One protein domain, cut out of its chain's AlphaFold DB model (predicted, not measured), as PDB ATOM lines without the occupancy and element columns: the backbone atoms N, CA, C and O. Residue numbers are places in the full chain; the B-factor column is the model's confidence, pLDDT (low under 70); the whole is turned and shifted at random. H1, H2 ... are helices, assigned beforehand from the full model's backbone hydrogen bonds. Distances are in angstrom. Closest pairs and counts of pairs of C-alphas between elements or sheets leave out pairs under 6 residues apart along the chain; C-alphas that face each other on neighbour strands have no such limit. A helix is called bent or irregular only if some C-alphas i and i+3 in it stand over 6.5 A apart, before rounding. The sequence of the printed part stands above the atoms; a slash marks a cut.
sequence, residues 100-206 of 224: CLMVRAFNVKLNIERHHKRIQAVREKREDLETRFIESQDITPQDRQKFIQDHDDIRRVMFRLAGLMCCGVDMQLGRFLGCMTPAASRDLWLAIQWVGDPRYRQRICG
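This is residues 100 to 206 of the 224 residues of an uncharacterized protein of Chaetomium globosum (strain ATCC 6205 / CBS 148.51 / DSM 1962 / NBRC 6347 / NRRL 1970) (UniProt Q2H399). What is the main shape? A long helical hairpin of H1b and H2 makes one arm, with residues 134 to 142 sticking out at its tip, and at its other end a head is formed where H1a, the first arm of the sharply bent helix H1, crosses H4, with the short H3 folded back on H4. What is it made of? The printed part has 107 residues with four named helices, in the order H1, H2, H3, H4, and no named strand; the class is all helix. How spread out is it? It is only just compact, close to loose, with a radius of gyration of the C-alphas of 15.4 A and spans of 49 by 35 by 26 A.

What does the printed part begin with? H1, residues 100 to 135, was assigned as one helix by its hydrogen bonds but is bent, with C-alphas 114 and 117 8.3 A apart. Its arms are H1a, residues 100 to 114, 20.2 A long from C-alpha 100 at (56.739, 32.053, 174.872), and H1b, residues 117 to 135, 27.0 A long. What follows? H2 is residues 141 to 161, 30.4 A long. H3 is residues 173 to 179, 10.4 A long and irregular, with C-alphas 175 and 178 7.6 A apart. H4 is residues 182 to 196, 20.8 A long, and ends at C-alpha 196 at (74.711, 42.961, 166.887).

How does H1a stand to H1b and H4? The lines of H1a and H1b are about perpendicular, at 81 degrees. H1a touches H4, the hub, at a steep tilt of 48 degrees, the same way, closest at the C-alphas of Ala 105 and Leu 188, 5.7 A apart. How does H2 stand to its neighbours? H1b and H2 are a hairpin that touches at a shallow tilt of 14 degrees, opposite ways, closest at the C-alphas of Ile 119 and Met 158, 5.8 A apart. H2 and H4 only just touch, with 3 pairs of C-alphas within 8 A, through residues 155 to 159 and 195 to 196 alone; the closest C-alphas, of Met 158 and Val 195, are 6.8 A apart. Where is H3? H3 and H4 are a hairpin at a shallow tilt of 13 degrees, opposite ways, with the C-alphas of Leu 177 and Ser 185 closest at 4.9 A, while H3 is apart from H1b and H2. What do the backbones show? Every O i to N i+4 pair is within hydrogen-bond range in H1b, H2 and H4, against 10 of 11 in H1a and 0 of 3 in H3, where 2 of 4 O i to N i+3 pairs are within range.

How far does it reach? The two C-alphas farthest apart, those of Asp 138 and Thr 181, are 49.2 A apart. How is it linked? The printed part has no cut; the link from H2 to H3 is long, with residues 165 to 166 paired antiparallel with residues 169 to 170, and the other two links are tight. Where is confidence low? The mean pLDDT of the printed part is 88.6, and residues 199 to 206 are under 70.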
ATOM      1  N   CYS A 100      55.959  31.017 174.191       95.88
ATOM      2  CA  CYS A 100      56.739  32.053 174.872       95.88
ATOM      3  C   CYS A 100      57.980  32.486 174.082       95.88
ATOM      4  O   CYS A 100      58.386  33.641 174.185       95.88
ATOM      5  N   LEU A 101      58.575  31.595 173.286       95.06
ATOM      6  CA  LEU A 101      59.657  31.935 172.363       95.06
ATOM      7  C   LEU A 101      59.180  32.939 171.300       95.06
ATOM      8  O   LEU A 101      59.851  33.945 171.080       95.06
ATOM      9  N   MET A 102      58.003  32.715 170.709       95.56
ATOM     10  CA  MET A 102      57.385  33.646 169.753       95.56
ATOM     11  C   MET A 102      57.107  35.008 170.397       95.56
ATOM     12  O   MET A 102      57.456  36.043 169.833       95.56
ATOM     13  N   VAL A 103      56.555  35.013 171.616       96.62
ATOM     14  CA  VAL A 103      56.331  36.247 172.385       96.62
ATOM     15  C   VAL A 103      57.647  36.972 172.674       96.62
ATOM     16  O   VAL A 103      57.708  38.192 172.569       96.62
ATOM     17  N   ARG A 104      58.730  36.254 172.998       96.19
ATOM     18  CA  ARG A 104      60.053  36.869 173.191       96.19
ATOM     19  C   ARG A 104      60.604  37.468 171.901       96.19
ATOM     20  O   ARG A 104      61.076  38.597 171.948       96.19
ATOM     21  N   ALA A 105      60.501  36.766 170.773       95.00
ATOM     22  CA  ALA A 105      60.909  37.288 169.468       95.00
ATOM     23  C   ALA A 105      60.158  38.587 169.120       95.00
ATOM     24  O   ALA A 105      60.772  39.583 168.746       95.00
ATOM     25  N   PHE A 106      58.843  38.610 169.347       93.81
ATOM     26  CA  PHE A 106      58.029  39.813 169.187       93.81
ATOM     27  C   PHE A 106      58.416  40.927 170.174       93.81
ATOM     28  O   PHE A 106      58.515  42.091 169.804       93.81
ATOM     29  N   ASN A 107      58.714  40.596 171.429       95.56
ATOM     30  CA  ASN A 107      59.142  41.598 172.402       95.56
ATOM     31  C   ASN A 107      60.498  42.224 172.054       95.56
ATOM     32  O   ASN A 107      60.719  43.375 172.418       95.56
ATOM     33  N   VAL A 108      61.402  41.521 171.362       94.81
ATOM     34  CA  VAL A 108      62.656  42.127 170.871       94.81
ATOM     35  C   VAL A 108      62.345  43.295 169.941       94.81
ATOM     36  O   VAL A 108      62.856  44.397 170.135       94.81
ATOM     37  N   LYS A 109      61.430  43.061 168.994       88.12
ATOM     38  CA  LYS A 109      60.906  44.048 168.048       88.12
ATOM     39  C   LYS A 109      60.409  45.308 168.788       88.12
ATOM     40  O   LYS A 109      60.958  46.395 168.603       88.12
ATOM     41  N   LEU A 110      59.502  45.125 169.751       90.44
ATOM     42  CA  LEU A 110      58.949  46.219 170.563       90.44
ATOM     43  C   LEU A 110      59.987  46.946 171.433       90.44
ATOM     44  O   LEU A 110      59.904  48.159 171.631       90.44
ATOM     45  N   ASN A 111      60.952  46.219 172.001       93.25
ATOM     46  CA  ASN A 111      61.994  46.818 172.833       93.25
ATOM     47  C   ASN A 111      62.951  47.675 172.000       93.25
ATOM     48  O   ASN A 111      63.340  48.755 172.450       93.25
ATOM     49  N   ILE A 112      63.281  47.241 170.779       90.31
ATOM     50  CA  ILE A 112      64.076  48.037 169.841       90.31
ATOM     51  C   ILE A 112      63.364  49.346 169.515       90.31
ATOM     52  O   ILE A 112      63.984  50.399 169.626       90.31
ATOM     53  N   GLU A 113      62.070  49.317 169.193       86.00
ATOM     54  CA  GLU A 113      61.296  50.540 168.939       86.00
ATOM     55  C   GLU A 113      61.271  51.462 170.161       86.00
ATOM     56  O   GLU A 113      61.608  52.645 170.076       86.00
ATOM     57  N   ARG A 114      60.937  50.907 171.333       90.81
ATOM     58  CA  ARG A 114      60.845  51.656 172.593       90.81
ATOM     59  C   ARG A 114      62.173  52.299 172.988       90.81
ATOM     60  O   ARG A 114      62.192  53.371 173.595       90.81
ATOM     61  N   HIS A 115      63.287  51.636 172.698       91.19
ATOM     62  CA  HIS A 115      64.618  52.055 173.126       91.19
ATOM     63  C   HIS A 115      65.515  52.513 171.975       91.19
ATOM     64  O   HIS A 115      66.707  52.709 172.203       91.19
ATOM     65  N   HIS A 116      64.961  52.766 170.787       86.81
ATOM     66  CA  HIS A 116      65.708  53.052 169.560       86.81
ATOM     67  C   HIS A 116      66.801  54.113 169.752       86.81
ATOM     68  O   HIS A 116      67.971  53.836 169.501       86.81
ATOM     69  N   LYS A 117      66.458  55.282 170.313       86.00
ATOM     70  CA  LYS A 117      67.424  56.370 170.569       86.00
ATOM     71  C   LYS A 117      68.548  55.961 171.527       86.00
ATOM     72  O   LYS A 117      69.699  56.342 171.346       86.00
ATOM     73  N   ARG A 118      68.227  55.167 172.555       93.38
ATOM     74  CA  ARG A 118      69.219  54.672 173.524       93.38
ATOM     75  C   ARG A 118      70.123  53.627 172.885       93.38
ATOM     76  O   ARG A 118      71.323  53.660 173.120       93.38
ATOM     77  N   ILE A 119      69.564  52.726 172.077       88.69
ATOM     78  CA  ILE A 119      70.346  51.735 171.334       88.69
ATOM     79  C   ILE A 119      71.274  52.449 170.347       88.69
ATOM     80  O   ILE A 119      72.456  52.130 170.309       88.69
ATOM     81  N   GLN A 120      70.785  53.461 169.627       87.12
ATOM     82  CA  GLN A 120      71.602  54.267 168.721       87.12
ATOM     83  C   GLN A 120      72.775  54.944 169.446       87.12
ATOM     84  O   GLN A 120      73.912  54.802 169.007       87.12
ATOM     85  N   ALA A 121      72.534  55.583 170.593       91.06
ATOM     86  CA  ALA A 121      73.601  56.205 171.379       91.06
ATOM     87  C   ALA A 121      74.644  55.185 171.880       91.06
ATOM     88  O   ALA A 121      75.837  55.473 171.932       91.06
ATOM     89  N   VAL A 122      74.218  53.974 172.256       93.25
ATOM     90  CA  VAL A 122      75.148  52.906 172.661       93.25
ATOM     91  C   VAL A 122      75.946  52.387 171.459       93.25
ATOM     92  O   VAL A 122      77.124  52.072 171.603       93.25
ATOM     93  N   ARG A 123      75.348  52.356 170.267       87.62
ATOM     94  CA  ARG A 123      76.052  52.009 169.027       87.62
ATOM     95  C   ARG A 123      77.101  53.048 168.645       87.62
ATOM     96  O   ARG A 123      78.202  52.667 168.283       87.62
ATOM     97  N   GLU A 124      76.795  54.333 168.791       90.19
ATOM     98  CA  GLU A 124      77.767  55.414 168.562       90.19
ATOM     99  C   GLU A 124      78.956  55.304 169.521       90.19
ATOM    100  O   GLU A 124      80.100  55.416 169.097       90.19
ATOM    101  N   LYS A 125      78.709  54.959 170.792       92.56
ATOM    102  CA  LYS A 125      79.785  54.655 171.753       92.56
ATOM    103  C   LYS A 125      80.629  53.449 171.346       92.56
ATOM    104  O   LYS A 125      81.830  53.441 171.590       92.56
ATOM    105  N   ARG A 126      80.004  52.418 170.769       90.56
ATOM    106  CA  ARG A 126      80.716  51.241 170.265       90.56
ATOM    107  C   ARG A 126      81.630  51.609 169.097       90.56
ATOM    108  O   ARG A 126      82.776  51.184 169.082       90.56
ATOM    109  N   GLU A 127      81.114  52.378 168.146       89.50
ATOM    110  CA  GLU A 127      81.861  52.841 166.972       89.50
ATOM    111  C   GLU A 127      83.041  53.719 167.388       89.50
ATOM    112  O   GLU A 127      84.161  53.468 166.963       89.50
ATOM    113  N   ASP A 128      82.823  54.668 168.300       91.50
ATOM    114  CA  ASP A 128      83.890  55.495 168.870       91.50
ATOM    115  C   ASP A 128      84.973  54.660 169.580       91.50
ATOM    116  O   ASP A 128      86.166  54.916 169.418       91.50
ATOM    117  N   LEU A 129      84.582  53.628 170.340       90.94
ATOM    118  CA  LEU A 129      85.530  52.705 170.971       90.94
ATOM    119  C   LEU A 129      86.345  51.918 169.928       90.94
ATOM    120  O   LEU A 129      87.556  51.775 170.085       90.94
ATOM    121  N   GLU A 130      85.693  51.405 168.881       90.06
ATOM    122  CA  GLU A 130      86.342  50.664 167.790       90.06
ATOM    123  C   GLU A 130      87.319  51.563 167.011       90.06
ATOM    124  O   GLU A 130      88.462  51.162 166.795       90.06
ATOM    125  N   THR A 131      86.924  52.793 166.669       89.94
ATOM    126  CA  THR A 131      87.787  53.772 165.989       89.94
ATOM    127  C   THR A 131      89.020  54.112 166.821       89.94
ATOM    128  O   THR A 131      90.138  53.977 166.326       89.94
ATOM    129  N   ARG A 132      88.848  54.456 168.106       89.69
ATOM    130  CA  ARG A 132      89.977  54.773 168.998       89.69
ATOM    131  C   ARG A 132      90.958  53.613 169.143       89.69
ATOM    132  O   ARG A 132      92.158  53.842 169.252       89.69
ATOM    133  N   PHE A 133      90.463  52.375 169.146       89.25
ATOM    134  CA  PHE A 133      91.322  51.196 169.206       89.25
ATOM    135  C   PHE A 133      92.107  50.981 167.903       89.25
ATOM    136  O   PHE A 133      93.284  50.649 167.965       89.25
ATOM    137  N   ILE A 134      91.486  51.194 166.736       88.62
ATOM    138  CA  ILE A 134      92.136  51.045 165.419       88.62
ATOM    139  C   ILE A 134      93.205  52.123 165.184       88.62
ATOM    140  O   ILE A 134      94.246  51.832 164.603       88.62
ATOM    141  N   GLU A 135      92.954  53.356 165.625       90.75
ATOM    142  CA  GLU A 135      93.863  54.494 165.432       90.75
ATOM    143  C   GLU A 135      95.046  54.511 166.419       90.75
ATOM    144  O   GLU A 135      95.991  55.284 166.248       90.75
ATOM    145  N   SER A 136      95.020  53.657 167.446       89.00
ATOM    146  CA  SER A 136      96.079  53.575 168.452       89.00
ATOM    147  C   SER A 136      97.345  52.933 167.877       89.00
ATOM    148  O   SER A 136      97.329  51.780 167.452       89.00
ATOM    149  N   GLN A 137      98.464  53.663 167.906       80.50
ATOM    150  CA  GLN A 137      99.737  53.201 167.334       80.50
ATOM    151  C   GLN A 137     100.500  52.220 168.246       80.50
ATOM    152  O   GLN A 137     101.203  51.356 167.731       80.50
ATOM    153  N   ASP A 138     100.285  52.277 169.566       87.25
ATOM    154  CA  ASP A 138     100.965  51.428 170.557       87.25
ATOM    155  C   ASP A 138      99.955  50.693 171.451       87.25
ATOM    156  O   ASP A 138      99.656  51.102 172.571       87.25
ATOM    157  N   ILE A 139      99.382  49.597 170.945       89.56
ATOM    158  CA  ILE A 139      98.400  48.795 171.691       89.56
ATOM    159  C   ILE A 139      99.124  47.785 172.580       89.56
ATOM    160  O   ILE A 139      99.694  46.803 172.095       89.56
ATOM    161  N   THR A 140      99.044  47.971 173.897       93.44
ATOM    162  CA  THR A 140      99.555  46.975 174.843       93.44
ATOM    163  C   THR A 140      98.563  45.812 175.024       93.44
ATOM    164  O   THR A 140      97.363  45.939 174.747       93.44
ATOM    165  N   PRO A 141      99.001  44.652 175.553       93.50
ATOM    166  CA  PRO A 141      98.083  43.575 175.930       93.50
ATOM    167  C   PRO A 141      97.010  44.008 176.942       93.50
ATOM    168  O   PRO A 141      95.893  43.492 176.911       93.50
ATOM    169  N   GLN A 142      97.335  44.960 177.823       92.94
ATOM    170  CA  GLN A 142      96.403  45.506 178.812       92.94
ATOM    171  C   GLN A 142      95.323  46.358 178.135       92.94
ATOM    172  O   GLN A 142      94.141  46.187 178.440       92.94
ATOM    173  N   ASP A 143      95.700  47.179 177.152       90.44
ATOM    174  CA  ASP A 143      94.752  47.962 176.347       90.44
ATOM    175  C   ASP A 143      93.825  47.056 175.544       90.44
ATOM    176  O   ASP A 143      92.617  47.281 175.493       90.44
ATOM    177  N   ARG A 144      94.363  45.967 174.979       91.31
ATOM    178  CA  ARG A 144      93.559  44.964 174.274       91.31
ATOM    179  C   ARG A 144      92.540  44.299 175.194       91.31
ATOM    180  O   ARG A 144      91.382  44.147 174.808       91.31
ATOM    181  N   GLN A 145      92.947  43.911 176.402       93.88
ATOM    182  CA  GLN A 145      92.033  43.308 177.372       93.88
ATOM    183  C   GLN A 145      90.948  44.298 177.808       93.88
ATOM    184  O   GLN A 145      89.776  43.928 177.897       93.88
ATOM    185  N   LYS A 146      91.324  45.560 178.039       93.44
ATOM    186  CA  LYS A 146      90.382  46.627 178.371       93.44
ATOM    187  C   LYS A 146      89.391  46.882 177.235       93.44
ATOM    188  O   LYS A 146      88.198  46.969 177.501       93.44
ATOM    189  N   PHE A 147      89.858  46.930 175.990       93.19
ATOM    190  CA  PHE A 147      89.003  47.066 174.813       93.19
ATOM    191  C   PHE A 147      87.981  45.928 174.718       93.19
ATOM    192  O   PHE A 147      86.797  46.197 174.543       93.19
ATOM    193  N   ILE A 148      88.412  44.671 174.886       92.62
ATOM    194  CA  ILE A 148      87.510  43.507 174.872       92.62
ATOM    195  C   ILE A 148      86.441  43.643 175.963       92.62
ATOM    196  O   ILE A 148      85.260  43.453 175.689       92.62
ATOM    197  N   GLN A 149      86.844  44.016 177.180       94.44
ATOM    198  CA  GLN A 149      85.924  44.188 178.303       94.44
ATOM    199  C   GLN A 149      84.913  45.321 178.059       94.44
ATOM    200  O   GLN A 149      83.708  45.113 178.213       94.44
ATOM    201  N   ASP A 150      85.386  46.495 177.635       93.69
ATOM    202  CA  ASP A 150      84.537  47.653 177.344       93.69
ATOM    203  C   ASP A 150      83.565  47.337 176.182       93.69
ATOM    204  O   ASP A 150      82.388  47.707 176.227       93.69
ATOM    205  N   HIS A 151      84.022  46.595 175.165       92.25
ATOM    206  CA  HIS A 151      83.196  46.133 174.042       92.25
ATOM    207  C   HIS A 151      82.096  45.169 174.494       92.25
ATOM    208  O   HIS A 151      80.924  45.358 174.146       92.25
ATOM    209  N   ASP A 152      82.444  44.189 175.329       91.19
ATOM    210  CA  ASP A 152      81.496  43.236 175.907       91.19
ATOM    211  C   ASP A 152      80.442  43.935 176.775       91.19
ATOM    212  O   ASP A 152      79.252  43.608 176.698       91.19
ATOM    213  N   ASP A 153      80.838  44.929 177.568       94.75
ATOM    214  CA  ASP A 153      79.919  45.692 178.412       94.75
ATOM    215  C   ASP A 153      78.952  46.539 177.575       94.75
ATOM    216  O   ASP A 153      77.736  46.519 177.813       94.75
ATOM    217  N   ILE A 154      79.448  47.200 176.527       93.94
ATOM    218  CA  ILE A 154      78.616  47.920 175.554       93.94
ATOM    219  C   ILE A 154      77.635  46.956 174.869       93.94
ATOM    220  O   ILE A 154      76.431  47.240 174.797       93.94
ATOM    221  N   ARG A 155      78.106  45.786 174.422       91.88
ATOM    222  CA  ARG A 155      77.266  44.751 173.804       91.88
ATOM    223  C   ARG A 155      76.166  44.281 174.752       91.88
ATOM    224  O   ARG A 155      75.003  44.219 174.348       91.88
ATOM    225  N   ARG A 156      76.488  44.007 176.019       94.00
ATOM    226  CA  ARG A 156      75.501  43.622 177.044       94.00
ATOM    227  C   ARG A 156      74.447  44.702 177.250       94.00
ATOM    228  O   ARG A 156      73.265  44.379 177.360       94.00
ATOM    229  N   VAL A 157      74.831  45.980 177.272       96.19
ATOM    230  CA  VAL A 157      73.867  47.086 177.384       96.19
ATOM    231  C   VAL A 157      72.925  47.117 176.178       96.19
ATOM    232  O   VAL A 157      71.712  47.204 176.374       96.19
ATOM    233  N   MET A 158      73.438  46.982 174.949       94.50
ATOM    234  CA  MET A 158      72.594  46.921 173.745       94.50
ATOM    235  C   MET A 158      71.621  45.741 173.789       94.50
ATOM    236  O   MET A 158      70.430  45.909 173.538       94.50
ATOM    237  N   PHE A 159      72.106  44.558 174.163       95.56
ATOM    238  CA  PHE A 159      71.299  43.340 174.209       95.56
ATOM    239  C   PHE A 159      70.217  43.435 175.283       95.56
ATOM    240  O   PHE A 159      69.085  43.004 175.066       95.56
ATOM    241  N   ARG A 160      70.529  44.057 176.425       96.94
ATOM    242  CA  ARG A 160      69.547  44.353 177.471       96.94
ATOM    243  C   ARG A 160      68.448  45.272 176.951       96.94
ATOM    244  O   ARG A 160      67.276  44.974 177.152       96.94
ATOM    245  N   LEU A 161      68.824  46.364 176.282       96.31
ATOM    246  CA  LEU A 161      67.873  47.318 175.707       96.31
ATOM    247  C   LEU A 161      66.997  46.681 174.629       96.31
ATOM    248  O   LEU A 161      65.818  46.992 174.566       96.31
ATOM    249  N   ALA A 162      67.548  45.780 173.819       95.12
ATOM    250  CA  ALA A 162      66.812  45.064 172.784       95.12
ATOM    251  C   ALA A 162      65.963  43.897 173.322       95.12
ATOM    252  O   ALA A 162      65.296  43.224 172.547       95.12
ATOM    253  N   GLY A 163      65.990  43.608 174.628       96.31
ATOM    254  CA  GLY A 163      65.263  42.470 175.194       96.31
ATOM    255  C   GLY A 163      65.833  41.105 174.786       96.31
ATOM    256  O   GLY A 163      65.105  40.118 174.792       96.31
ATOM    257  N   LEU A 164      67.124  41.036 174.447       96.75
ATOM    258  CA  LEU A 164      67.844  39.814 174.061       96.75
ATOM    259  C   LEU A 164      68.504  39.097 175.252       96.75
ATOM    260  O   LEU A 164      69.176  38.088 175.067       96.75
ATOM    261  N   MET A 165      68.307  39.577 176.483       96.38
ATOM    262  CA  MET A 165      68.899  38.986 177.690       96.38
ATOM    263  C   MET A 165      67.870  38.311 178.602       96.38
ATOM    264  O   MET A 165      66.723  38.744 178.706       96.38
ATOM    265  N   CYS A 166      68.312  37.281 179.326       93.81
ATOM    266  CA  CYS A 166      67.589  36.646 180.425       93.81
ATOM    267  C   CYS A 166      68.565  36.365 181.570       93.81
ATOM    268  O   CYS A 166      69.651  35.839 181.342       93.81
ATOM    269  N   CYS A 167      68.205  36.754 182.797       91.69
ATOM    270  CA  CYS A 167      69.041  36.569 183.993       91.69
ATOM    271  C   CYS A 167      70.487  37.094 183.839       91.69
ATOM    272  O   CYS A 167      71.426  36.500 184.355       91.69
ATOM    273  N   GLY A 168      70.678  38.188 183.094       91.25
ATOM    274  CA  GLY A 168      72.005  38.770 182.853       91.25
ATOM    275  C   GLY A 168      72.846  38.063 181.784       91.25
ATOM    276  O   GLY A 168      73.971  38.490 181.543       91.25
ATOM    277  N   VAL A 169      72.302  37.058 181.093       92.50
ATOM    278  CA  VAL A 169      72.970  36.319 180.010       92.50
ATOM    279  C   VAL A 169      72.238  36.554 178.683       92.50
ATOM    280  O   VAL A 169      71.021  36.738 178.670       92.50
ATOM    281  N   ASP A 170      72.965  36.567 177.563       93.50
ATOM    282  CA  ASP A 170      72.376  36.550 176.217       93.50
ATOM    283  C   ASP A 170      71.496  35.301 176.049       93.50
ATOM    284  O   ASP A 170      71.946  34.179 176.280       93.50
ATOM    285  N   MET A 171      70.235  35.485 175.657       93.44
ATOM    286  CA  MET A 171      69.311  34.376 175.407       93.44
ATOM    287  C   MET A 171      69.690  33.550 174.176       93.44
ATOM    288  O   MET A 171      69.182  32.440 174.020       93.44
ATOM    289  N   GLN A 172      70.527  34.100 173.291       92.62
ATOM    290  CA  GLN A 172      70.923  33.506 172.018       92.62
ATOM    291  C   GLN A 172      69.716  33.090 171.169       92.62
ATOM    292  O   GLN A 172      69.728  32.034 170.541       92.62
ATOM    293  N   LEU A 173      68.659  33.914 171.126       93.75
ATOM    294  CA  LEU A 173      67.395  33.555 170.459       93.75
ATOM    295  C   LEU A 173      67.568  33.169 168.976       93.75
ATOM    296  O   LEU A 173      66.763  32.404 168.450       93.75
ATOM    297  N   GLY A 174      68.645  33.632 168.329       92.19
ATOM    298  CA  GLY A 174      69.020  33.271 166.959       92.19
ATOM    299  C   GLY A 174      69.188  31.763 166.718       92.19
ATOM    300  O   GLY A 174      68.987  31.289 165.605       92.19
ATOM    301  N   ARG A 175      69.476  30.965 167.753       90.94
ATOM    302  CA  ARG A 175      69.568  29.500 167.614       90.94
ATOM    303  C   ARG A 175      68.210  28.809 167.453       90.94
ATOM    304  O   ARG A 175      68.164  27.645 167.070       90.94
ATOM    305  N   PHE A 176      67.116  29.497 167.782       92.88
ATOM    306  CA  PHE A 176      65.755  28.953 167.745       92.88
ATOM    307  C   PHE A 176      64.941  29.472 166.556       92.88
ATOM    308  O   PHE A 176      63.730  29.267 166.497       92.88
ATOM    309  N   LEU A 177      65.591  30.145 165.600       92.62
ATOM    310  CA  LEU A 177      64.947  30.684 164.400       92.62
ATOM    311  C   LEU A 177      64.169  29.612 163.628       92.62
ATOM    312  O   LEU A 177      63.026  29.847 163.242       92.62
ATOM    313  N   GLY A 178      64.739  28.411 163.495       91.06
ATOM    314  CA  GLY A 178      64.094  27.284 162.816       91.06
ATOM    315  C   GLY A 178      62.757  26.857 163.435       91.06
ATOM    316  O   GLY A 178      61.898  26.347 162.725       91.06
ATOM    317  N   CYS A 179      62.548  27.102 164.731       91.56
ATOM    318  CA  CYS A 179      61.346  26.710 165.478       91.56
ATOM    319  C   CYS A 179      60.196  27.721 165.324       91.56
ATOM    320  O   CYS A 179      59.036  27.437 165.654       91.56
ATOM    321  N   MET A 180      60.521  28.940 164.892       92.81
ATOM    322  CA  MET A 180      59.579  30.045 164.753       92.81
ATOM    323  C   MET A 180      58.847  29.964 163.415       92.81
ATOM    324  O   MET A 180      59.275  29.285 162.489       92.81
ATOM    325  N   THR A 181      57.726  30.674 163.290       92.19
ATOM    326  CA  THR A 181      57.121  30.887 161.964       92.19
ATOM    327  C   THR A 181      58.109  31.625 161.049       92.19
ATOM    328  O   THR A 181      58.862  32.451 161.578       92.19
ATOM    329  N   PRO A 182      58.038  31.459 159.716       91.56
ATOM    330  CA  PRO A 182      58.910  32.170 158.776       91.56
ATOM    331  C   PRO A 182      58.997  33.682 159.036       91.56
ATOM    332  O   PRO A 182      60.095  34.227 159.137       91.56
ATOM    333  N   ALA A 183      57.853  34.342 159.258       86.44
ATOM    334  CA  ALA A 183      57.789  35.777 159.541       86.44
ATOM    335  C   ALA A 183      58.537  36.162 160.829       86.44
ATOM    336  O   ALA A 183      59.467  36.962 160.789       86.44
ATOM    337  N   ALA A 184      58.197  35.548 161.967       90.31
ATOM    338  CA  ALA A 184      58.870  35.829 163.237       90.31
ATOM    339  C   ALA A 184      60.371  35.502 163.216       90.31
ATOM    340  O   ALA A 184      61.164  36.225 163.815       90.31
ATOM    341  N   SER A 185      60.770  34.438 162.513       91.31
ATOM    342  CA  SER A 185      62.181  34.104 162.337       91.31
ATOM    343  C   SER A 185      62.920  35.185 161.552       91.31
ATOM    344  O   SER A 185      64.011  35.589 161.947       91.31
ATOM    345  N   ARG A 186      62.358  35.639 160.432       89.00
ATOM    346  CA  ARG A 186      62.952  36.707 159.627       89.00
ATOM    347  C   ARG A 186      63.089  37.986 160.448       89.00
ATOM    348  O   ARG A 186      64.179  38.545 160.525       89.00
ATOM    349  N   ASP A 187      62.009  38.405 161.100       86.06
ATOM    350  CA  ASP A 187      61.966  39.636 161.889       86.06
ATOM    351  C   ASP A 187      62.974  39.595 163.052       86.06
ATOM    352  O   ASP A 187      63.705  40.560 163.275       86.06
ATOM    353  N   LEU A 188      63.078  38.465 163.762       93.12
ATOM    354  CA  LEU A 188      64.069  38.309 164.824       93.12
ATOM    355  C   LEU A 188      65.501  38.261 164.283       93.12
ATOM    356  O   LEU A 188      66.391  38.846 164.897       93.12
ATOM    357  N   TRP A 189      65.749  37.569 163.168       91.44
ATOM    358  CA  TRP A 189      67.078  37.532 162.557       91.44
ATOM    359  C   TRP A 189      67.534  38.944 162.182       91.44
ATOM    360  O   TRP A 189      68.611  39.356 162.605       91.44
ATOM    361  N   LEU A 190      66.680  39.718 161.505       85.50
ATOM    362  CA  LEU A 190      66.941  41.123 161.180       85.50
ATOM    363  C   LEU A 190      67.202  41.960 162.437       85.50
ATOM    364  O   LEU A 190      68.143  42.748 162.463       85.50
ATOM    365  N   ALA A 191      66.417  41.762 163.498       89.69
ATOM    366  CA  ALA A 191      66.624  42.451 164.767       89.69
ATOM    367  C   ALA A 191      67.981  42.107 165.405       89.69
ATOM    368  O   ALA A 191      68.689  43.003 165.862       89.69
ATOM    369  N   ILE A 192      68.381  40.830 165.410       90.75
ATOM    370  CA  ILE A 192      69.684  40.392 165.933       90.75
ATOM    371  C   ILE A 192      70.825  41.006 165.118       90.75
ATOM    372  O   ILE A 192      71.767  41.519 165.718       90.75
ATOM    373  N   GLN A 193      70.725  41.006 163.785       86.00
ATOM    374  CA  GLN A 193      71.712  41.648 162.911       86.00
ATOM    375  C   GLN A 193      71.784  43.154 163.194       86.00
ATOM    376  O   GLN A 193      72.851  43.695 163.459       86.00
ATOM    377  N   TRP A 194      70.645  43.842 163.257       84.50
ATOM    378  CA  TRP A 194      70.610  45.283 163.505       84.50
ATOM    379  C   TRP A 194      71.155  45.688 164.888       84.50
ATOM    380  O   TRP A 194      71.733  46.767 165.039       84.50
ATOM    381  N   VAL A 195      70.992  44.849 165.915       86.50
ATOM    382  CA  VAL A 195      71.549  45.109 167.255       86.50
ATOM    383  C   VAL A 195      73.028  44.714 167.340       86.50
ATOM    384  O   VAL A 195      73.812  45.390 168.006       86.50
ATOM    385  N   GLY A 196      73.406  43.597 166.717       81.19
ATOM    386  CA  GLY A 196      74.711  42.961 166.887       81.19
ATOM    387  C   GLY A 196      75.788  43.437 165.917       81.19
ATOM    388  O   GLY A 196      76.953  43.547 166.314       81.19
ATOM    389  N   ASP A 197      75.421  43.746 164.678       79.19
ATOM    390  CA  ASP A 197      76.387  44.036 163.625       79.19
ATOM    391  C   ASP A 197      76.807  45.506 163.614       79.19
ATOM    392  O   ASP A 197      76.018  46.388 163.955       79.19
ATOM    393  N   PRO A 198      78.052  45.816 163.228       70.50
ATOM    394  CA  PRO A 198      78.471  47.196 163.012       70.50
ATOM    395  C   PRO A 198      77.744  47.806 161.798       70.50
ATOM    396  O   PRO A 198      77.367  47.086 160.873       70.50
ATOM    397  N   ARG A 199      77.565  49.140 161.765       68.75
ATOM    398  CA  ARG A 199      76.777  49.853 160.725       68.75
ATOM    399  C   ARG A 199      77.113  49.433 159.292       68.75
ATOM    400  O   ARG A 199      76.205  49.284 158.479       68.75
ATOM    401  N   TYR A 200      78.390  49.209 158.987       66.44
ATOM    402  CA  TYR A 200      78.832  48.821 157.645       66.44
ATOM    403  C   TYR A 200      78.384  47.407 157.227       66.44
ATOM    404  O   TYR A 200      78.234  47.158 156.036       66.44
ATOM    405  N   ARG A 201      78.107  46.497 158.177       64.81
ATOM    406  CA  ARG A 201      77.549  45.151 157.915       64.81
ATOM    407  C   ARG A 201      76.025  45.104 157.934       64.81
ATOM    408  O   ARG A 201      75.430  44.184 157.396       64.81
ATOM    409  N   GLN A 202      75.368  46.125 158.475       60.72
ATOM    410  CA  GLN A 202      73.901  46.208 158.466       60.72
ATOM    411  C   GLN A 202      73.322  46.550 157.093       60.72
ATOM    412  O   GLN A 202      72.123  46.417 156.876       60.72
ATOM    413  N   ARG A 203      74.181  46.971 156.159       52.81
ATOM    414  CA  ARG A 203      73.848  47.175 154.748       52.81
ATOM    415  C   ARG A 203      73.931  45.889 153.922       52.81
ATOM    416  O   ARG A 203      74.007  45.974 152.704       52.81
ATOM    417  N   ILE A 204      73.883  44.705 154.541       48.59
ATOM    418  CA  ILE A 204      73.606  43.456 153.814       48.59
ATOM    419  C   ILE A 204      72.102  43.406 153.535       48.59
ATOM    420  O   ILE A 204      71.342  42.609 154.076       48.59
ATOM    421  N   CYS A 205      71.659  44.319 152.691       48.69
ATOM    422  CA  CYS A 205      70.611  43.985 151.770       48.69
ATOM    423  C   CYS A 205      71.336  43.573 150.485       48.69
ATOM    424  O   CYS A 205      72.161  44.319 149.970       48.69
ATOM    425  N   GLY A 206      71.078  42.367 149.991       42.03
ATOM    426  CA  GLY A 206      71.742  41.881 148.786       42.03
ATOM    427  C   GLY A 206      71.229  42.486 147.474       42.03
ATOM    428  O   GLY A 206      71.621  41.987 146.433       42.03
TER     429      GLY A 206